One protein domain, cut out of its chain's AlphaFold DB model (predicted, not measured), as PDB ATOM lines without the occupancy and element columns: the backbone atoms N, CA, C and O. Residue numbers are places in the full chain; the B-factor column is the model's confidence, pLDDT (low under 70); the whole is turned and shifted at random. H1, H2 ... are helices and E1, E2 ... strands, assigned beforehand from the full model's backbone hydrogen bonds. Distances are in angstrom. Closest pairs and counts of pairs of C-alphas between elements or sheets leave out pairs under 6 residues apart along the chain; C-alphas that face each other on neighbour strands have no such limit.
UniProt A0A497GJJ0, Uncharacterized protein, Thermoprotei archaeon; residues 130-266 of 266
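Overview. This is residues 130 to 266 of the 266 residues of an uncharacterized protein of Thermoprotei archaeon (UniProt A0A497GJJ0). A strongly twisted sheet of four strands, E1 E2 E5 E6 in that order, makes a wall with helices H1 and H2 packed over one face, and H4 packs on both helices on their side away from the sheet. H3 packs on H4 beside the small hairpin E7 and E8, while another small hairpin, E3 and E4, lies beyond the end of E2, apart from the four helices. The printed part has 137 residues, with named elements in the order E1 E2 E3 E4 E5 E6 H1 H2 E7 E8 H3 H4; the three sheets are antiparallel and the class is mixed, helices and strands. It is compact, with a radius of gyration of the C-alphas of 14.9 A and spans of 41 by 40 by 31 A.

Arrangement. Begin at the hairpin of E1, residues 132 to 138, and E2, residues 143 to 149, where N 135 and O 146 are 2.8 A apart, within hydrogen-bond range. E2 runs on into E3, residues 152 to 154, at 32 degrees; E3 forms a hairpin with E4, residues 160 to 162, with N 161 and O 153 at 2.8 A. E5, residues 169 to 173, is the antiparallel neighbour of E2, with N 147 and O 170 at 2.8 A, and forms a hairpin with E6, residues 178 to 182, with N 180 and O 171 at 2.8 A. H1, residues 184 to 193, and H2, residues 201 to 211, are on the same face of this sheet, making two layers, helices on one face of a sheet. H1 has a height over the sheet of 7.1 A and its closest C-alphas to E2 are Pro 149 and Met 190, 6.0 A; H2 has a height of 9.2 A, and its closest to E5 are Gly 171 and Leu 210, 6.8 A. Next comes the hairpin of E7, residues 216 to 218, and E8, residues 230 to 232, with N 217 and O 231 at 2.8 A. H4, residues 255 to 263, touches H1, about perpendicular at 85 degrees, with C-alphas Ala 192 and Ile 255 closest, 3.9 A. H4 also touches H3, residues 233 to 242, at a steep tilt of 66 degrees, opposite ways, with C-alphas Met 241 and Lys 256 closest, 6.1 A. In H1, H2, H3 and H4 every O i to N i+4 pair is within hydrogen-bond range.

Along the chain. Find C-alpha 132 at (179.701, 207.603, 238.663); from there E1 runs 18.4 A. E2 measures 17.8 A and H2 15.0 A. H4 ends at C-alpha 263, (179.906, 191.580, 236.915).

Size, cuts and confidence. The C-alphas farthest apart are those of Gln 157 and Glu 176, 44.6 A. The printed part has no cut; the links E7 to E8 and H3 to H4 are long. Mean pLDDT of the printed part is 92.7, and no printed residue is under 70.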
ATOM      1  N   TYR A 130     180.903 210.176 245.162       98.06
ATOM      2  CA  TYR A 130     181.345 208.963 244.481       98.06
ATOM      3  C   TYR A 130     180.336 208.459 243.450       98.06
ATOM      4  O   TYR A 130     180.507 207.365 242.923       98.06
ATOM      5  N   TYR A 131     179.293 209.232 243.144       98.12
ATOM      6  CA  TYR A 131     178.373 208.888 242.072       98.12
ATOM      7  C   TYR A 131     179.102 208.851 240.706       98.12
ATOM      8  O   TYR A 131     179.806 209.817 240.383       98.12
ATOM      9  N   PRO A 132     178.977 207.761 239.918       97.56
ATOM     10  CA  PRO A 132     179.701 207.603 238.663       97.56
ATOM     11  C   PRO A 132     179.078 208.438 237.541       97.56
ATOM     12  O   PRO A 132     177.894 208.292 237.216       97.56
ATOM     13  N   ILE A 133     179.911 209.251 236.896       97.00
ATOM     14  CA  ILE A 133     179.558 210.023 235.706       97.00
ATOM     15  C   ILE A 133     180.453 209.655 234.523       97.00
ATOM     16  O   ILE A 133     181.643 209.379 234.702       97.00
ATOM     17  N   PHE A 134     179.897 209.704 233.315       95.12
ATOM     18  CA  PHE A 134     180.689 209.752 232.092       95.12
ATOM     19  C   PHE A 134     181.437 211.084 232.004       95.12
ATOM     20  O   PHE A 134     180.959 212.120 232.479       95.12
ATOM     21  N   SER A 135     182.626 211.051 231.411       93.94
ATOM     22  CA  SER A 135     183.502 212.204 231.242       93.94
ATOM     23  C   SER A 135     184.394 212.022 230.020       93.94
ATOM     24  O   SER A 135     184.894 210.930 229.766       93.94
ATOM     25  N   ILE A 136     184.683 213.124 229.329       93.50
ATOM     26  CA  ILE A 136     185.690 213.175 228.263       93.50
ATOM     27  C   ILE A 136     186.898 213.925 228.821       93.50
ATOM     28  O   ILE A 136     186.825 215.119 229.114       93.50
ATOM     29  N   ILE A 137     188.005 213.219 229.034       91.94
ATOM     30  CA  ILE A 137     189.239 213.798 229.577       91.94
ATOM     31  C   ILE A 137     190.195 214.062 228.419       91.94
ATOM     32  O   ILE A 137     190.480 213.172 227.629       91.94
ATOM     33  N   ARG A 138     190.710 215.287 228.319       87.81
ATOM     34  CA  ARG A 138     191.707 215.637 227.303       87.81
ATOM     35  C   ARG A 138     193.091 215.266 227.808       87.81
ATOM     36  O   ARG A 138     193.572 215.886 228.757       87.81
ATOM     37  N   ASP A 139     193.711 214.291 227.165       85.25
ATOM     38  CA  ASP A 139     195.115 213.960 227.357       85.25
ATOM     39  C   ASP A 139     195.946 214.366 226.123       85.25
ATOM     40  O   ASP A 139     195.396 214.745 225.085       85.25
ATOM     41  N   ARG A 140     197.280 214.366 226.242       82.19
ATOM     42  CA  ARG A 140     198.180 214.699 225.124       82.19
ATOM     43  C   ARG A 140     198.040 213.719 223.962       82.19
ATOM     44  O   ARG A 140     198.195 214.133 222.818       82.19
ATOM     45  N   GLU A 141     197.771 212.457 224.275       81.69
ATOM     46  CA  GLU A 141     197.697 211.349 223.318       81.69
ATOM     47  C   GLU A 141     196.299 211.200 222.687       81.69
ATOM     48  O   GLU A 141     196.124 210.475 221.708       81.69
ATOM     49  N   GLY A 142     195.297 211.922 223.195       85.19
ATOM     50  CA  GLY A 142     193.932 211.899 222.675       85.19
ATOM     51  C   GLY A 142     192.871 212.117 223.756       85.19
ATOM     52  O   GLY A 142     193.193 212.352 224.926       85.19
ATOM     53  N   PRO A 143     191.581 212.077 223.386       91.44
ATOM     54  CA  PRO A 143     190.500 212.055 224.358       91.44
ATOM     55  C   PRO A 143     190.440 210.687 225.050       91.44
ATOM     56  O   PRO A 143     190.416 209.649 224.398       91.44
ATOM     57  N   ILE A 144     190.356 210.688 226.375       94.44
ATOM     58  CA  ILE A 144     190.043 209.504 227.172       94.44
ATOM     59  C   ILE A 144     188.545 209.543 227.471       94.44
ATOM     60  O   ILE A 144     188.065 210.458 228.151       94.44
ATOM     61  N   LEU A 145     187.817 208.544 226.977       94.38
ATOM     62  CA  LEU A 145     186.422 208.306 227.332       94.38
ATOM     63  C   LEU A 145     186.408 207.585 228.678       94.38
ATOM     64  O   LEU A 145     186.896 206.461 228.792       94.38
ATOM     65  N   ALA A 146     185.941 208.266 229.721       95.62
ATOM     66  CA  ALA A 146     186.149 207.840 231.095       95.62
ATOM     67  C   ALA A 146     184.861 207.803 231.912       95.62
ATOM     68  O   ALA A 146     183.921 208.566 231.692       95.62
ATOM     69  N   ILE A 147     184.888 206.962 232.939       97.06
ATOM     70  CA  ILE A 147     183.943 206.964 234.047       97.06
ATOM     71  C   ILE A 147     184.698 207.414 235.289       97.06
ATOM     72  O   ILE A 147     185.797 206.935 235.592       97.06
ATOM     73  N   LYS A 148     184.116 208.365 236.011       96.69
ATOM     74  CA  LYS A 148     184.734 208.928 237.208       96.69
ATOM     75  C   LYS A 148     183.716 209.288 238.283       96.69
ATOM     76  O   LYS A 148     182.552 209.519 237.961       96.69
ATOM     77  N   PRO A 149     184.148 209.395 239.549       98.00
ATOM     78  CA  PRO A 149     183.362 210.061 240.576       98.00
ATOM     79  C   PRO A 149     183.027 211.495 240.158       98.00
ATOM     80  O   PRO A 149     183.881 212.207 239.623       98.00
ATOM     81  N   ILE A 150     181.816 211.952 240.472       97.31
ATOM     82  CA  ILE A 150     181.437 213.358 240.296       97.31
ATOM     83  C   ILE A 150     182.267 214.304 241.181       97.31
ATOM     84  O   ILE A 150     182.439 215.476 240.860       97.31
ATOM     85  N   GLY A 151     182.778 213.826 242.318       97.19
ATOM     86  CA  GLY A 151     183.672 214.546 243.233       97.19
ATOM     87  C   GLY A 151     183.067 215.756 243.950       97.19
ATOM     88  O   GLY A 151     183.680 216.318 244.858       97.19
ATOM     89  N   ARG A 152     181.854 216.154 243.580       96.75
ATOM     90  CA  ARG A 152     181.091 217.261 244.151       96.75
ATOM     91  C   ARG A 152     179.812 216.720 244.765       96.75
ATOM     92  O   ARG A 152     179.259 215.739 244.287       96.75
ATOM     93  N   TYR A 153     179.344 217.362 245.825       97.75
ATOM     94  CA  TYR A 153     178.126 216.951 246.516       97.75
ATOM     95  C   TYR A 153     177.506 218.126 247.270       97.75
ATOM     96  O   TYR A 153     178.125 219.180 247.437       97.75
ATOM     97  N   LEU A 154     176.275 217.946 247.724       97.81
ATOM     98  CA  LEU A 154     175.599 218.820 248.663       97.81
ATOM     99  C   LEU A 154     175.709 218.223 250.064       97.81
ATOM    100  O   LEU A 154     175.397 217.056 250.286       97.81
ATOM    101  N   THR A 155     176.154 219.046 251.004       95.56
ATOM    102  CA  THR A 155     176.082 218.753 252.443       95.56
ATOM    103  C   THR A 155     174.629 218.648 252.908       95.56
ATOM    104  O   THR A 155     173.722 219.108 252.212       95.56
ATOM    105  N   ASP A 156     174.398 218.136 254.118       90.75
ATOM    106  CA  ASP A 156     173.053 218.050 254.712       90.75
ATOM    107  C   ASP A 156     172.349 219.413 254.804       90.75
ATOM    108  O   ASP A 156     171.126 219.494 254.756       90.75
ATOM    109  N   GLN A 157     173.111 220.512 254.874       90.81
ATOM    110  CA  GLN A 157     172.569 221.874 254.837       90.81
ATOM    111  C   GLN A 157     172.308 222.394 253.407       90.81
ATOM    112  O   GLN A 157     172.112 223.596 253.217       90.81
ATOM    113  N   GLY A 158     172.385 221.539 252.384       90.00
ATOM    114  CA  GLY A 158     172.194 221.893 250.974       90.00
ATOM    115  C   GLY A 158     173.336 222.711 250.361       90.00
ATOM    116  O   GLY A 158     173.174 223.287 249.286       90.00
ATOM    117  N   ARG A 159     174.498 222.810 251.025       93.19
ATOM    118  CA  ARG A 159     175.633 223.609 250.531       93.19
ATOM    119  C   ARG A 159     176.558 222.773 249.643       93.19
ATOM    120  O   ARG A 159     176.947 221.689 250.083       93.19
ATOM    121  N   PRO A 160     176.975 223.281 248.468       94.56
ATOM    122  CA  PRO A 160     177.960 222.614 247.623       94.56
ATOM    123  C   PRO A 160     179.308 222.435 248.320       94.56
ATOM    124  O   PRO A 160     179.840 223.379 248.905       94.56
ATOM    125  N   SER A 161     179.872 221.241 248.189       96.31
ATOM    126  CA  SER A 161     181.177 220.842 248.704       96.31
ATOM    127  C   SER A 161     181.910 219.969 247.678       96.31
ATOM    128  O   SER A 161     181.327 219.527 246.682       96.31
ATOM    129  N   VAL A 162     183.205 219.758 247.900       96.12
ATOM    130  CA  VAL A 162     184.088 218.960 247.039       96.12
ATOM    131  C   VAL A 162     184.802 217.933 247.905       96.12
ATOM    132  O   VAL A 162     185.386 218.295 248.925       96.12
ATOM    133  N   ASP A 163     184.779 216.672 247.488       96.69
ATOM    134  CA  ASP A 163     185.622 215.631 248.071       96.69
ATOM    135  C   ASP A 163     186.931 215.546 247.272       96.69
ATOM    136  O   ASP A 163     186.948 215.241 246.078       96.69
ATOM    137  N   LEU A 164     188.049 215.861 247.927       93.69
ATOM    138  CA  LEU A 164     189.367 215.840 247.292       93.69
ATOM    139  C   LEU A 164     189.861 214.415 247.012       93.69
ATOM    140  O   LEU A 164     190.692 214.243 246.119       93.69
ATOM    141  N   GLU A 165     189.352 213.417 247.737       94.44
ATOM    142  CA  GLU A 165     189.728 212.010 247.581       94.44
ATOM    143  C   GLU A 165     188.999 211.353 246.403       94.44
ATOM    144  O   GLU A 165     189.512 210.407 245.812       94.44
ATOM    145  N   ALA A 166     187.864 211.914 245.976       95.25
ATOM    146  CA  ALA A 166     187.092 211.466 244.817       95.25
ATOM    147  C   ALA A 166     187.743 211.805 243.453       95.25
ATOM    148  O   ALA A 166     187.159 211.582 242.396       95.25
ATOM    149  N   LYS A 167     188.972 212.332 243.436       93.12
ATOM    150  CA  LYS A 167     189.709 212.648 242.204       93.12
ATOM    151  C   LYS A 167     190.330 211.389 241.596       93.12
ATOM    152  O   LYS A 167     191.507 211.108 241.825       93.12
ATOM    153  N   GLY A 168     189.561 210.664 240.792       95.38
ATOM    154  CA  GLY A 168     190.031 209.521 240.007       95.38
ATOM    155  C   GLY A 168     189.269 209.375 238.699       95.38
ATOM    156  O   GLY A 168     188.309 210.103 238.469       95.38
ATOM    157  N   PHE A 169     189.716 208.473 237.833       96.81
ATOM    158  CA  PHE A 169     188.955 208.028 236.663       96.81
ATOM    159  C   PHE A 169     189.450 206.657 236.192       96.81
ATOM    160  O   PHE A 169     190.590 206.271 236.468       96.81
ATOM    161  N   ILE A 170     188.593 205.948 235.469       98.00
ATOM    162  CA  ILE A 170     188.945 204.780 234.666       98.00
ATOM    163  C   ILE A 170     188.359 204.984 233.270       98.00
ATOM    164  O   ILE A 170     187.211 205.405 233.151       98.00
ATOM    165  N   GLY A 171     189.137 204.762 232.217       96.94
ATOM    166  CA  GLY A 171     188.676 205.039 230.859       96.94
ATOM    167  C   GLY A 171     189.567 204.461 229.776       96.94
ATOM    168  O   GLY A 171     190.602 203.871 230.073       96.94
ATOM    169  N   LEU A 172     189.161 204.656 228.527       95.31
ATOM    170  CA  LEU A 172     189.833 204.161 227.330       95.31
ATOM    171  C   LEU A 172     190.239 205.342 226.441       95.31
ATOM    172  O   LEU A 172     189.432 206.242 226.199       95.31
ATOM    173  N   ASN A 173     191.471 205.328 225.933       93.81
ATOM    174  CA  ASN A 173     191.831 206.103 224.749       93.81
ATOM    175  C   ASN A 173     191.481 205.261 223.509       93.81
ATOM    176  O   ASN A 173     192.159 204.262 223.264       93.81
ATOM    177  N   PRO A 174     190.458 205.637 222.720       87.69
ATOM    178  CA  PRO A 174     190.012 204.839 221.581       87.69
ATOM    179  C   PRO A 174     191.004 204.854 220.409       87.69
ATOM    180  O   PRO A 174     190.920 204.001 219.533       87.69
ATOM    181  N   ILE A 175     191.933 205.815 220.365       89.69
ATOM    182  CA  ILE A 175     192.936 205.916 219.294       89.69
ATOM    183  C   ILE A 175     194.052 204.891 219.512       89.69
ATOM    184  O   ILE A 175     194.535 204.277 218.563       89.69
ATOM    185  N   GLU A 176     194.459 204.718 220.766       88.44
ATOM    186  CA  GLU A 176     195.574 203.850 221.153       88.44
ATOM    187  C   GLU A 176     195.127 202.469 221.634       88.44
ATOM    188  O   GLU A 176     195.974 201.614 221.877       88.44
ATOM    189  N   ASP A 177     193.816 202.271 221.805       87.88
ATOM    190  CA  ASP A 177     193.219 201.087 222.428       87.88
ATOM    191  C   ASP A 177     193.840 200.779 223.804       87.88
ATOM    192  O   ASP A 177     194.215 199.653 224.137       87.88
ATOM    193  N   LYS A 178     194.012 201.837 224.611       91.12
ATOM    194  CA  LYS A 178     194.707 201.773 225.900       91.12
ATOM    195  C   LYS A 178     193.829 202.248 227.042       91.12
ATOM    196  O   LYS A 178     193.227 203.322 226.983       91.12
ATOM    197  N   VAL A 179     193.786 201.446 228.102       94.94
ATOM    198  CA  VAL A 179     193.042 201.756 229.323       94.94
ATOM    199  C   VAL A 179     193.900 202.614 230.244       94.94
ATOM    200  O   VAL A 179     195.066 202.332 230.490       94.94
ATOM    201  N   TYR A 180     193.299 203.673 230.770       95.44
ATOM    202  CA  TYR A 180     193.922 204.604 231.693       95.44
ATOM    203  C   TYR A 180     193.184 204.578 233.022       95.44
ATOM    204  O   TYR A 180     191.959 204.714 233.078       95.44
ATOM    205  N   ILE A 181     193.944 204.444 234.107       96.06
ATOM    206  CA  ILE A 181     193.407 204.404 235.464       96.06
ATOM    207  C   ILE A 181     194.163 205.407 236.312       96.06
ATOM    208  O   ILE A 181     195.386 205.364 236.438       96.06
ATOM    209  N   ARG A 182     193.417 206.301 236.952       95.12
ATOM    210  CA  ARG A 182     193.961 207.269 237.896       95.12
ATOM    211  C   ARG A 182     193.252 207.143 239.228       95.12
ATOM    212  O   ARG A 182     192.034 207.280 239.290       95.12
ATOM    213  N   ASN A 183     194.047 207.013 240.291       95.12
ATOM    214  CA  ASN A 183     193.580 206.916 241.674       95.12
ATOM    215  C   ASN A 183     192.570 205.772 241.860       95.12
ATOM    216  O   ASN A 183     191.362 205.985 241.958       95.12
ATOM    217  N   LEU A 184     193.099 204.551 241.911       95.69
ATOM    218  CA  LEU A 184     192.307 203.340 242.081       95.69
ATOM    219  C   LEU A 184     191.413 203.390 243.329       95.69
ATOM    220  O   LEU A 184     190.263 202.982 243.245       95.69
ATOM    221  N   ASP A 185     191.878 203.945 244.452       94.75
ATOM    222  CA  ASP A 185     191.070 204.035 245.677       94.75
ATOM    223  C   ASP A 185     189.768 204.829 245.453       94.75
ATOM    224  O   ASP A 185     188.705 204.429 245.930       94.75
ATOM    225  N   ALA A 186     189.811 205.907 244.663       96.75
ATOM    226  CA  ALA A 186     188.608 206.651 244.286       96.75
ATOM    227  C   ALA A 186     187.649 205.814 243.422       96.75
ATOM    228  O   ALA A 186     186.433 205.896 243.603       96.75
ATOM    229  N   ILE A 187     188.184 204.982 242.522       97.94
ATOM    230  CA  ILE A 187     187.395 204.060 241.690       97.94
ATOM    231  C   ILE A 187     186.747 202.973 242.544       97.94
ATOM    232  O   ILE A 187     185.561 202.695 242.391       97.94
ATOM    233  N   LEU A 188     187.477 202.411 243.505       97.06
ATOM    234  CA  LEU A 188     186.933 201.418 244.428       97.06
ATOM    235  C   LEU A 188     185.828 202.019 245.314       97.06
ATOM    236  O   LEU A 188     184.801 201.378 245.525       97.06
ATOM    237  N   ARG A 189     185.964 203.277 245.757       97.56
ATOM    238  CA  ARG A 189     184.896 203.994 246.484       97.56
ATOM    239  C   ARG A 189     183.688 204.318 245.606       97.56
ATOM    240  O   ARG A 189     182.560 204.210 246.077       97.56
ATOM    241  N   MET A 190     183.904 204.671 244.338       98.25
ATOM    242  CA  MET A 190     182.837 204.813 243.337       98.25
ATOM    243  C   MET A 190     182.054 203.516 243.165       98.25
ATOM    244  O   MET A 190     180.824 203.537 243.154       98.25
ATOM    245  N   ILE A 191     182.753 202.384 243.109       98.06
ATOM    246  CA  ILE A 191     182.123 201.066 243.035       98.06
ATOM    247  C   ILE A 191     181.366 200.740 244.326       98.06
ATOM    248  O   ILE A 191     180.231 200.284 244.266       98.06
ATOM    249  N   ALA A 192     181.940 201.015 245.495       96.81
ATOM    250  CA  ALA A 192     181.289 200.719 246.769       96.81
ATOM    251  C   ALA A 192     180.041 201.585 247.025       96.81
ATOM    252  O   ALA A 192     179.027 201.087 247.503       96.81
ATOM    253  N   LYS A 193     180.103 202.885 246.704       97.00
ATOM    254  CA  LYS A 193     179.096 203.871 247.136       97.00
ATOM    255  C   LYS A 193     178.224 204.420 246.017       97.00
ATOM    256  O   LYS A 193     177.101 204.827 246.281       97.00
ATOM    257  N   GLY A 194     178.741 204.508 244.797       96.50
ATOM    258  CA  GLY A 194     178.043 205.123 243.666       96.50
ATOM    259  C   GLY A 194     177.295 204.120 242.790       96.50
ATOM    260  O   GLY A 194     176.176 204.382 242.357       96.50
ATOM    261  N   VAL A 195     177.877 202.941 242.561       96.88
ATOM    262  CA  VAL A 195     177.266 201.867 241.755       96.88
ATOM    263  C   VAL A 195     175.949 201.317 242.329       96.88
ATOM    264  O   VAL A 195     175.082 200.928 241.546       96.88
ATOM    265  N   PRO A 196     175.704 201.295 243.652       95.38
ATOM    266  CA  PRO A 196     174.375 200.971 244.170       95.38
ATOM    267  C   PRO A 196     173.267 201.927 243.686       95.38
ATOM    268  O   PRO A 196     172.124 201.496 243.540       95.38
ATOM    269  N   ILE A 197     173.608 203.181 243.373       95.56
ATOM    270  CA  ILE A 197     172.659 204.228 242.965       95.56
ATOM    271  C   ILE A 197     172.395 204.185 241.453       95.56
ATOM    272  O   ILE A 197     171.260 204.360 241.018       95.56
ATOM    273  N   THR A 198     173.430 203.947 240.639       94.56
ATOM    274  CA  THR A 198     173.313 204.004 239.169       94.56
ATOM    275  C   THR A 198     172.352 202.941 238.634       94.56
ATOM    276  O   THR A 198     172.404 201.787 239.056       94.56
ATOM    277  N   MET A 199     171.471 203.296 237.699       91.06
ATOM    278  CA  MET A 199     170.543 202.369 237.030       91.06
ATOM    279  C   MET A 199     170.916 202.147 235.557       91.06
ATOM    280  O   MET A 199     170.401 201.228 234.912       91.06
ATOM    281  N   ASN A 200     171.846 202.946 235.036       91.12
ATOM    282  CA  ASN A 200     172.312 202.890 233.664       91.12
ATOM    283  C   ASN A 200     173.147 201.627 233.376       91.12
ATOM    284  O   ASN A 200     174.317 201.511 233.743       91.12
ATOM    285  N   VAL A 201     172.537 200.682 232.657       89.38
ATOM    286  CA  VAL A 201     173.171 199.412 232.267       89.38
ATOM    287  C   VAL A 201     174.354 199.613 231.319       89.38
ATOM    288  O   VAL A 201     175.307 198.847 231.414       89.38
ATOM    289  N   VAL A 202     174.321 200.624 230.444       90.19
ATOM    290  CA  VAL A 202     175.434 200.918 229.527       90.19
ATOM    291  C   VAL A 202     176.658 201.312 230.347       90.19
ATOM    292  O   VAL A 202     177.682 200.648 230.267       90.19
ATOM    293  N   LYS A 203     176.514 202.277 231.264       92.50
ATOM    294  CA  LYS A 203     177.590 202.688 232.184       92.50
ATOM    295  C   LYS A 203     178.166 201.516 232.987       92.50
ATOM    296  O   LYS A 203     179.379 201.420 233.168       92.50
ATOM    297  N   LEU A 204     177.311 200.611 233.465       94.50
ATOM    298  CA  LEU A 204     177.758 199.413 234.183       94.50
ATOM    299  C   LEU A 204     178.491 198.412 233.279       94.50
ATOM    300  O   LEU A 204     179.438 197.776 233.738       94.50
ATOM    301  N   ARG A 205     178.083 198.272 232.013       94.69
ATOM    302  CA  ARG A 205     178.777 197.440 231.020       94.69
ATOM    303  C   ARG A 205     180.160 198.005 230.699       94.69
ATOM    304  O   ARG A 205     181.128 197.262 230.786       94.69
ATOM    305  N   GLU A 206     180.264 199.307 230.456       94.25
ATOM    306  CA  GLU A 206     181.548 199.983 230.231       94.25
ATOM    307  C   GLU A 206     182.496 199.795 231.430       94.25
ATOM    308  O   GLU A 206     183.652 199.403 231.273       94.25
ATOM    309  N   LEU A 207     181.997 199.970 232.664       96.44
ATOM    310  CA  LEU A 207     182.779 199.660 233.868       96.44
ATOM    311  C   LEU A 207     183.226 198.197 233.901       96.44
ATOM    312  O   LEU A 207     184.372 197.926 234.254       96.44
ATOM    313  N   LYS A 208     182.345 197.252 233.553       97.12
ATOM    314  CA  LYS A 208     182.692 195.828 233.507       97.12
ATOM    315  C   LYS A 208     183.850 195.588 232.546       97.12
ATOM    316  O   LYS A 208     184.794 194.908 232.934       97.12
ATOM    317  N   GLU A 209     183.797 196.127 231.336       96.12
ATOM    318  CA  GLU A 209     184.853 195.956 230.334       96.12
ATOM    319  C   GLU A 209     186.184 196.539 230.818       96.12
ATOM    320  O   GLU A 209     187.195 195.833 230.856       96.12
ATOM    321  N   LEU A 210     186.165 197.776 231.319       97.06
ATOM    322  CA  LEU A 210     187.355 198.448 231.841       97.06
ATOM    323  C   LEU A 210     187.987 197.696 233.025       97.06
ATOM    324  O   LEU A 210     189.213 197.577 233.101       97.06
ATOM    325  N   LEU A 211     187.170 197.138 233.927       96.94
ATOM    326  CA  LEU A 211     187.628 196.350 235.080       96.94
ATOM    327  C   LEU A 211     188.268 195.004 234.694       96.94
ATOM    328  O   LEU A 211     189.019 194.445 235.492       96.94
ATOM    329  N   HIS A 212     188.008 194.489 233.488       95.75
ATOM    330  CA  HIS A 212     188.643 193.272 232.963       95.75
ATOM    331  C   HIS A 212     189.922 193.541 232.158       95.75
ATOM    332  O   HIS A 212     190.523 192.597 231.637       95.75
ATOM    333  N   SER A 213     190.355 194.799 232.062       94.75
ATOM    334  CA  SER A 213     191.571 195.165 231.338       94.75
ATOM    335  C   SER A 213     192.838 194.529 231.931       94.75
ATOM    336  O   SER A 213     192.906 194.139 233.102       94.75
ATOM    337  N   ASN A 214     193.876 194.445 231.094       94.88
ATOM    338  CA  ASN A 214     195.215 193.992 231.482       94.88
ATOM    339  C   ASN A 214     196.101 195.145 231.982       94.88
ATOM    340  O   ASN A 214     197.323 195.036 231.941       94.88
ATOM    341  N   GLU A 215     195.496 196.251 232.415       95.19
ATOM    342  CA  GLU A 215     196.239 197.403 232.911       95.19
ATOM    343  C   GLU A 215     196.830 197.096 234.292       95.19
ATOM    344  O   GLU A 215     196.160 196.518 235.159       95.19
ATOM    345  N   TYR A 216     198.092 197.475 234.499       95.44
ATOM    346  CA  TYR A 216     198.734 197.368 235.803       95.44
ATOM    347  C   TYR A 216     198.326 198.551 236.674       95.44
ATOM    348  O   TYR A 216     198.392 199.710 236.271       95.44
ATOM    349  N   VAL A 217     197.919 198.257 237.903       95.06
ATOM    350  CA  VAL A 217     197.549 199.264 238.891       95.06
ATOM    351  C   VAL A 217     198.380 199.101 240.144       95.06
ATOM    352  O   VAL A 217     198.668 197.987 240.590       95.06
ATOM    353  N   LYS A 218     198.714 200.233 240.764       93.12
ATOM    354  CA  LYS A 218     199.307 200.227 242.096       93.12
ATOM    355  C   LYS A 218     198.336 199.578 243.075       93.12
ATOM    356  O   LYS A 218     197.188 200.008 243.207       93.12
ATOM    357  N   LYS A 219     198.827 198.582 243.800       89.44
ATOM    358  CA  LYS A 219     198.075 197.876 244.823       89.44
ATOM    359  C   LYS A 219     197.589 198.852 245.914       89.44
ATOM    360  O   LYS A 219     198.392 199.638 246.434       89.44
ATOM    361  N   PRO A 220     196.312 198.772 246.331       90.12
ATOM    362  CA  PRO A 220     195.825 199.490 247.501       90.12
ATOM    363  C   PRO A 220     196.612 199.131 248.771       90.12
ATOM    364  O   PRO A 220     196.864 197.961 249.055       90.12
ATOM    365  N   LYS A 221     196.991 200.134 249.573       88.19
ATOM    366  CA  LYS A 221     197.855 199.930 250.759       88.19
ATOM    367  C   LYS A 221     197.247 199.014 251.820       88.19
ATOM    368  O   LYS A 221     197.984 198.358 252.548       88.19
ATOM    369  N   TRP A 222     195.923 199.002 251.923       88.00
ATOM    370  CA  TRP A 222     195.182 198.188 252.885       88.00
ATOM    371  C   TRP A 222     195.145 196.699 252.496       88.00
ATOM    372  O   TRP A 222     194.876 195.860 253.348       88.00
ATOM    373  N   LEU A 223     195.495 196.347 251.252       85.75
ATOM    374  CA  LEU A 223     195.660 194.961 250.812       85.75
ATOM    375  C   LEU A 223     197.070 194.454 251.128       85.75
ATOM    376  O   LEU A 223     197.968 194.476 250.286       85.75
ATOM    377  N   GLY A 224     197.283 194.007 252.364       76.75
ATOM    378  CA  GLY A 224     198.588 193.534 252.842       76.75
ATOM    379  C   GLY A 224     199.043 192.176 252.288       76.75
ATOM    380  O   GLY A 224     200.239 191.906 252.283       76.75
ATOM    381  N   GLU A 225     198.120 191.335 251.813       79.75
ATOM    382  CA  GLU A 225     198.396 189.931 251.453       79.75
ATOM    383  C   GLU A 225     199.092 189.754 250.096       79.75
ATOM    384  O   GLU A 225     199.874 188.821 249.909       79.75
ATOM    385  N   ILE A 226     198.838 190.659 249.149       82.25
ATOM    386  CA  ILE A 226     199.510 190.674 247.845       82.25
ATOM    387  C   ILE A 226     200.916 191.254 248.039       82.25
ATOM    388  O   ILE A 226     201.066 192.347 248.594       82.25
ATOM    389  N   LYS A 227     201.955 190.545 247.590       82.38
ATOM    390  CA  LYS A 227     203.355 190.950 247.811       82.38
ATOM    391  C   LYS A 227     203.816 192.021 246.828       82.38
ATOM    392  O   LYS A 227     204.637 192.861 247.182       82.38
ATOM    393  N   GLU A 228     203.293 191.978 245.613       87.88
ATOM    394  CA  GLU A 228     203.621 192.878 244.521       87.88
ATOM    395  C   GLU A 228     203.068 194.291 244.777       87.88
ATOM    396  O   GLU A 228     201.968 194.471 245.310       87.88
ATOM    397  N   GLU A 229     203.835 195.319 244.399       89.62
ATOM    398  CA  GLU A 229     203.380 196.716 244.488       89.62
ATOM    399  C   GLU A 229     202.407 197.090 243.365       89.62
ATOM    400  O   GLU A 229     201.553 197.957 243.557       89.62
ATOM    401  N   GLU A 230     202.518 196.422 242.219       94.50
ATOM    402  CA  GLU A 230     201.644 196.581 241.063       94.50
ATOM    403  C   GLU A 230     201.037 195.234 240.684       94.50
ATOM    404  O   GLU A 230     201.707 194.202 240.701       94.50
ATOM    405  N   VAL A 231     199.755 195.253 240.340       94.94
ATOM    406  CA  VAL A 231     198.987 194.066 239.963       94.94
ATOM    407  C   VAL A 231     198.119 194.363 238.756       94.94
ATOM    408  O   VAL A 231     197.698 195.499 238.552       94.94
ATOM    409  N   LEU A 232     197.809 193.333 237.973       96.06
ATOM    410  CA  LEU A 232     196.814 193.447 236.914       96.06
ATOM    411  C   LEU A 232     195.445 193.762 237.525       96.06
ATOM    412  O   LEU A 232     194.996 193.057 238.436       96.06
ATOM    413  N   LEU A 233     194.756 194.778 236.998       96.44
ATOM    414  CA  LEU A 233     193.447 195.202 237.500       96.44
ATOM    415  C   LEU A 233     192.454 194.040 237.555       96.44
ATOM    416  O   LEU A 233     191.820 193.818 238.586       96.44
ATOM    417  N   ARG A 234     192.358 193.258 236.474       96.31
ATOM    418  CA  ARG A 234     191.468 192.090 236.411       96.31
ATOM    419  C   ARG A 234     191.717 191.084 237.539       96.31
ATOM    420  O   ARG A 234     190.777 190.458 238.022       96.31
ATOM    421  N   ASP A 235     192.969 190.907 237.954       95.19
ATOM    422  CA  ASP A 235     193.339 189.914 238.962       95.19
ATOM    423  C   ASP A 235     193.124 190.475 240.369       95.19
ATOM    424  O   ASP A 235     192.643 189.754 241.243       95.19
ATOM    425  N   LEU A 236     193.324 191.784 240.554       94.81
ATOM    426  CA  LEU A 236     192.880 192.491 241.751       94.81
ATOM    427  C   LEU A 236     191.360 192.380 241.945       94.81
ATOM    428  O   LEU A 236     190.908 192.055 243.039       94.81
ATOM    429  N   VAL A 237     190.565 192.614 240.897       95.31
ATOM    430  CA  VAL A 237     189.095 192.516 240.959       95.31
ATOM    431  C   VAL A 237     188.655 191.097 241.322       95.31
ATOM    432  O   VAL A 237     187.806 190.928 242.198       95.31
ATOM    433  N   LYS A 238     189.255 190.067 240.708       93.75
ATOM    434  CA  LYS A 238     188.989 188.664 241.071       93.75
ATOM    435  C   LYS A 238     189.311 188.389 242.534       93.75
ATOM    436  O   LYS A 238     188.499 187.782 243.221       93.75
ATOM    437  N   TYR A 239     190.463 188.860 243.001       92.38
ATOM    438  CA  TYR A 239     190.902 188.675 244.378       92.38
ATOM    439  C   TYR A 239     189.944 189.345 245.381       92.38
ATOM    440  O   TYR A 239     189.509 188.707 246.340       92.38
ATOM    441  N   LEU A 240     189.512 190.585 245.112       92.31
ATOM    442  CA  LEU A 240     188.500 191.283 245.920       92.31
ATOM    443  C   LEU A 240     187.173 190.515 246.000       92.31
ATOM    444  O   LEU A 240     186.512 190.530 247.037       92.31
ATOM    445  N   MET A 241     186.790 189.837 244.917       92.31
ATOM    446  CA  MET A 241     185.582 189.019 244.864       92.31
ATOM    447  C   MET A 241     185.728 187.663 245.568       92.31
ATOM    448  O   MET A 241     184.736 187.160 246.087       92.31
ATOM    449  N   SER A 242     186.926 187.069 245.603       88.81
ATOM    450  CA  SER A 242     187.145 185.721 246.154       88.81
ATOM    451  C   SER A 242     187.450 185.672 247.652       88.81
ATOM    452  O   SER A 242     187.361 184.608 248.257       88.81
ATOM    453  N   CYS A 243     187.876 186.780 248.254       81.44
ATOM    454  CA  CYS A 243     188.352 186.779 249.638       81.44
ATOM    455  C   CYS A 243     187.236 187.066 250.642       81.44
ATOM    456  O   CYS A 243     186.930 188.227 250.915       81.44
ATOM    457  N   ASP A 244     186.640 186.026 251.222       74.88
ATOM    458  CA  ASP A 244     185.518 186.148 252.165       74.88
ATOM    459  C   ASP A 244     185.876 186.827 253.496       74.88
ATOM    460  O   ASP A 244     185.081 187.619 253.996       74.88
ATOM    461  N   GLU A 245     187.088 186.613 254.013       73.25
ATOM    462  CA  GLU A 245     187.531 187.104 255.334       73.25
ATOM    463  C   GLU A 245     188.439 188.349 255.271       73.25
ATOM    464  O   GLU A 245     189.145 188.679 256.225       73.25
ATOM    465  N   MET A 246     188.434 189.072 254.150       77.38
ATOM    466  CA  MET A 246     189.261 190.267 253.979       77.38
ATOM    467  C   MET A 246     188.794 191.421 254.875       77.38
ATOM    468  O   MET A 246     187.628 191.818 254.844       77.38
ATOM    469  N   HIS A 247     189.729 192.041 255.599       83.88
ATOM    470  CA  HIS A 247     189.470 193.315 256.264       83.88
ATOM    471  C   HIS A 247     189.374 194.444 255.226       83.88
ATOM    472  O   HIS A 247     190.386 194.954 254.741       83.88
ATOM    473  N   ILE A 248     188.146 194.826 254.877       85.44
ATOM    474  CA  ILE A 248     187.856 195.945 253.977       85.44
ATOM    475  C   ILE A 248     187.680 197.213 254.829       85.44
ATOM    476  O   ILE A 248     186.906 197.182 255.790       85.44
ATOM    477  N   PRO A 249     188.367 198.328 254.510       89.44
ATOM    478  CA  PRO A 249     188.155 199.599 255.195       89.44
ATOM    479  C   PRO A 249     186.682 200.011 255.180       89.44
ATOM    480  O   PRO A 249     185.986 199.799 254.187       89.44
ATOM    481  N   LYS A 250     186.214 200.659 256.250       88.25
ATOM    482  CA  LYS A 250     184.805 201.057 256.406       88.25
ATOM    483  C   LYS A 250     184.291 201.877 255.218       88.25
ATOM    484  O   LYS A 250     183.162 201.736 254.769       88.25
ATOM    485  N   GLU A 251     185.129 202.747 254.674       87.94
ATOM    486  CA  GLU A 251     184.815 203.578 253.517       87.94
ATOM    487  C   GLU A 251     184.675 202.811 252.192       87.94
ATOM    488  O   GLU A 251     184.265 203.414 251.201       87.94
ATOM    489  N   LEU A 252     185.020 201.525 252.167       90.69
ATOM    490  CA  LEU A 252     184.877 200.599 251.044       90.69
ATOM    491  C   LEU A 252     183.873 199.473 251.349       90.69
ATOM    492  O   LEU A 252     183.731 198.544 250.549       90.69
ATOM    493  N   GLU A 253     183.144 199.556 252.469       89.06
ATOM    494  CA  GLU A 253     181.981 198.701 252.716       89.06
ATOM    495  C   GLU A 253     181.011 198.812 251.526       89.06
ATOM    496  O   GLU A 253     180.678 199.910 251.078       89.06
ATOM    497  N   GLY A 254     180.612 197.664 250.972       92.25
ATOM    498  CA  GLY A 254     179.790 197.581 249.759       92.25
ATOM    499  C   GLY A 254     180.569 197.375 248.456       92.25
ATOM    500  O   GLY A 254     179.952 197.159 247.415       92.25
ATOM    501  N   ILE A 255     181.910 197.367 248.472       95.12
ATOM    502  CA  ILE A 255     182.702 197.141 247.248       95.12
ATOM    503  C   ILE A 255     182.377 195.806 246.565       95.12
ATOM    504  O   ILE A 255     182.235 195.767 245.345       95.12
ATOM    505  N   LYS A 256     182.195 194.727 247.336       93.75
ATOM    506  CA  LYS A 256     181.814 193.412 246.801       93.75
ATOM    507  C   LYS A 256     180.429 193.429 246.165       93.75
ATOM    508  O   LYS A 256     180.250 192.843 245.101       93.75
ATOM    509  N   ASP A 257     179.471 194.122 246.773       94.38
ATOM    510  CA  ASP A 257     178.113 194.239 246.235       94.38
ATOM    511  C   ASP A 257     178.116 195.043 244.931       94.38
ATOM    512  O   ASP A 257     177.516 194.633 243.934       94.38
ATOM    513  N   GLY A 258     178.866 196.151 244.906       96.25
ATOM    514  CA  GLY A 258     179.075 196.967 243.714       96.25
ATOM    515  C   GLY A 258     179.722 196.179 242.574       96.25
ATOM    516  O   GLY A 258     179.213 196.181 241.451       96.25
ATOM    517  N   LEU A 259     180.802 195.446 242.862       96.81
ATOM    518  CA  LEU A 259     181.456 194.570 241.888       96.81
ATOM    519  C   LEU A 259     180.518 193.456 241.416       96.81
ATOM    520  O   LEU A 259     180.394 193.242 240.215       96.81
ATOM    521  N   SER A 260     179.799 192.793 242.322       95.88
ATOM    522  CA  SER A 260     178.833 191.740 241.976       95.88
ATOM    523  C   SER A 260     177.771 192.252 241.008       95.88
ATOM    524  O   SER A 260     177.472 191.601 240.007       95.88
ATOM    525  N   ARG A 261     177.245 193.456 241.264       96.00
ATOM    526  CA  ARG A 261     176.276 194.115 240.388       96.00
ATOM    527  C   ARG A 261     176.844 194.382 238.998       96.00
ATOM    528  O   ARG A 261     176.163 194.098 238.017       96.00
ATOM    529  N   ILE A 262     178.064 194.913 238.908       96.75
ATOM    530  CA  ILE A 262     178.739 195.168 237.625       96.75
ATOM    531  C   ILE A 262     178.963 193.854 236.868       96.75
ATOM    532  O   ILE A 262     178.626 193.736 235.691       96.75
ATOM    533  N   LEU A 263     179.512 192.842 237.540       94.56
ATOM    534  CA  LEU A 263     179.906 191.580 236.915       94.56
ATOM    535  C   LEU A 263     178.698 190.761 236.430       94.56
ATOM    536  O   LEU A 263     178.810 190.062 235.418       94.56
ATOM    537  N   ALA A 264     177.541 190.904 237.087       94.31
ATOM    538  CA  ALA A 264     176.283 190.255 236.719       94.31
ATOM    539  C   ALA A 264     175.617 190.817 235.444       94.31
ATOM    540  O   ALA A 264     174.681 190.197 234.931       94.31
ATOM    541  N   ILE A 265     176.075 191.961 234.918       91.81
ATOM    542  CA  ILE A 265     175.553 192.530 233.667       91.81
ATOM    543  C   ILE A 265     175.852 191.588 232.494       91.81
ATOM    544  O   ILE A 265     176.985 191.123 232.334       91.81
ATOM    545  N   LYS A 266     174.822 191.307 231.689       81.12
ATOM    546  CA  LYS A 266     174.902 190.478 230.482       81.12
ATOM    547  C   LYS A 266     175.289 191.283 229.245       81.12
ATOM    548  O   LYS A 266     174.853 192.457 229.108       81.12
TER     549      LYS A 266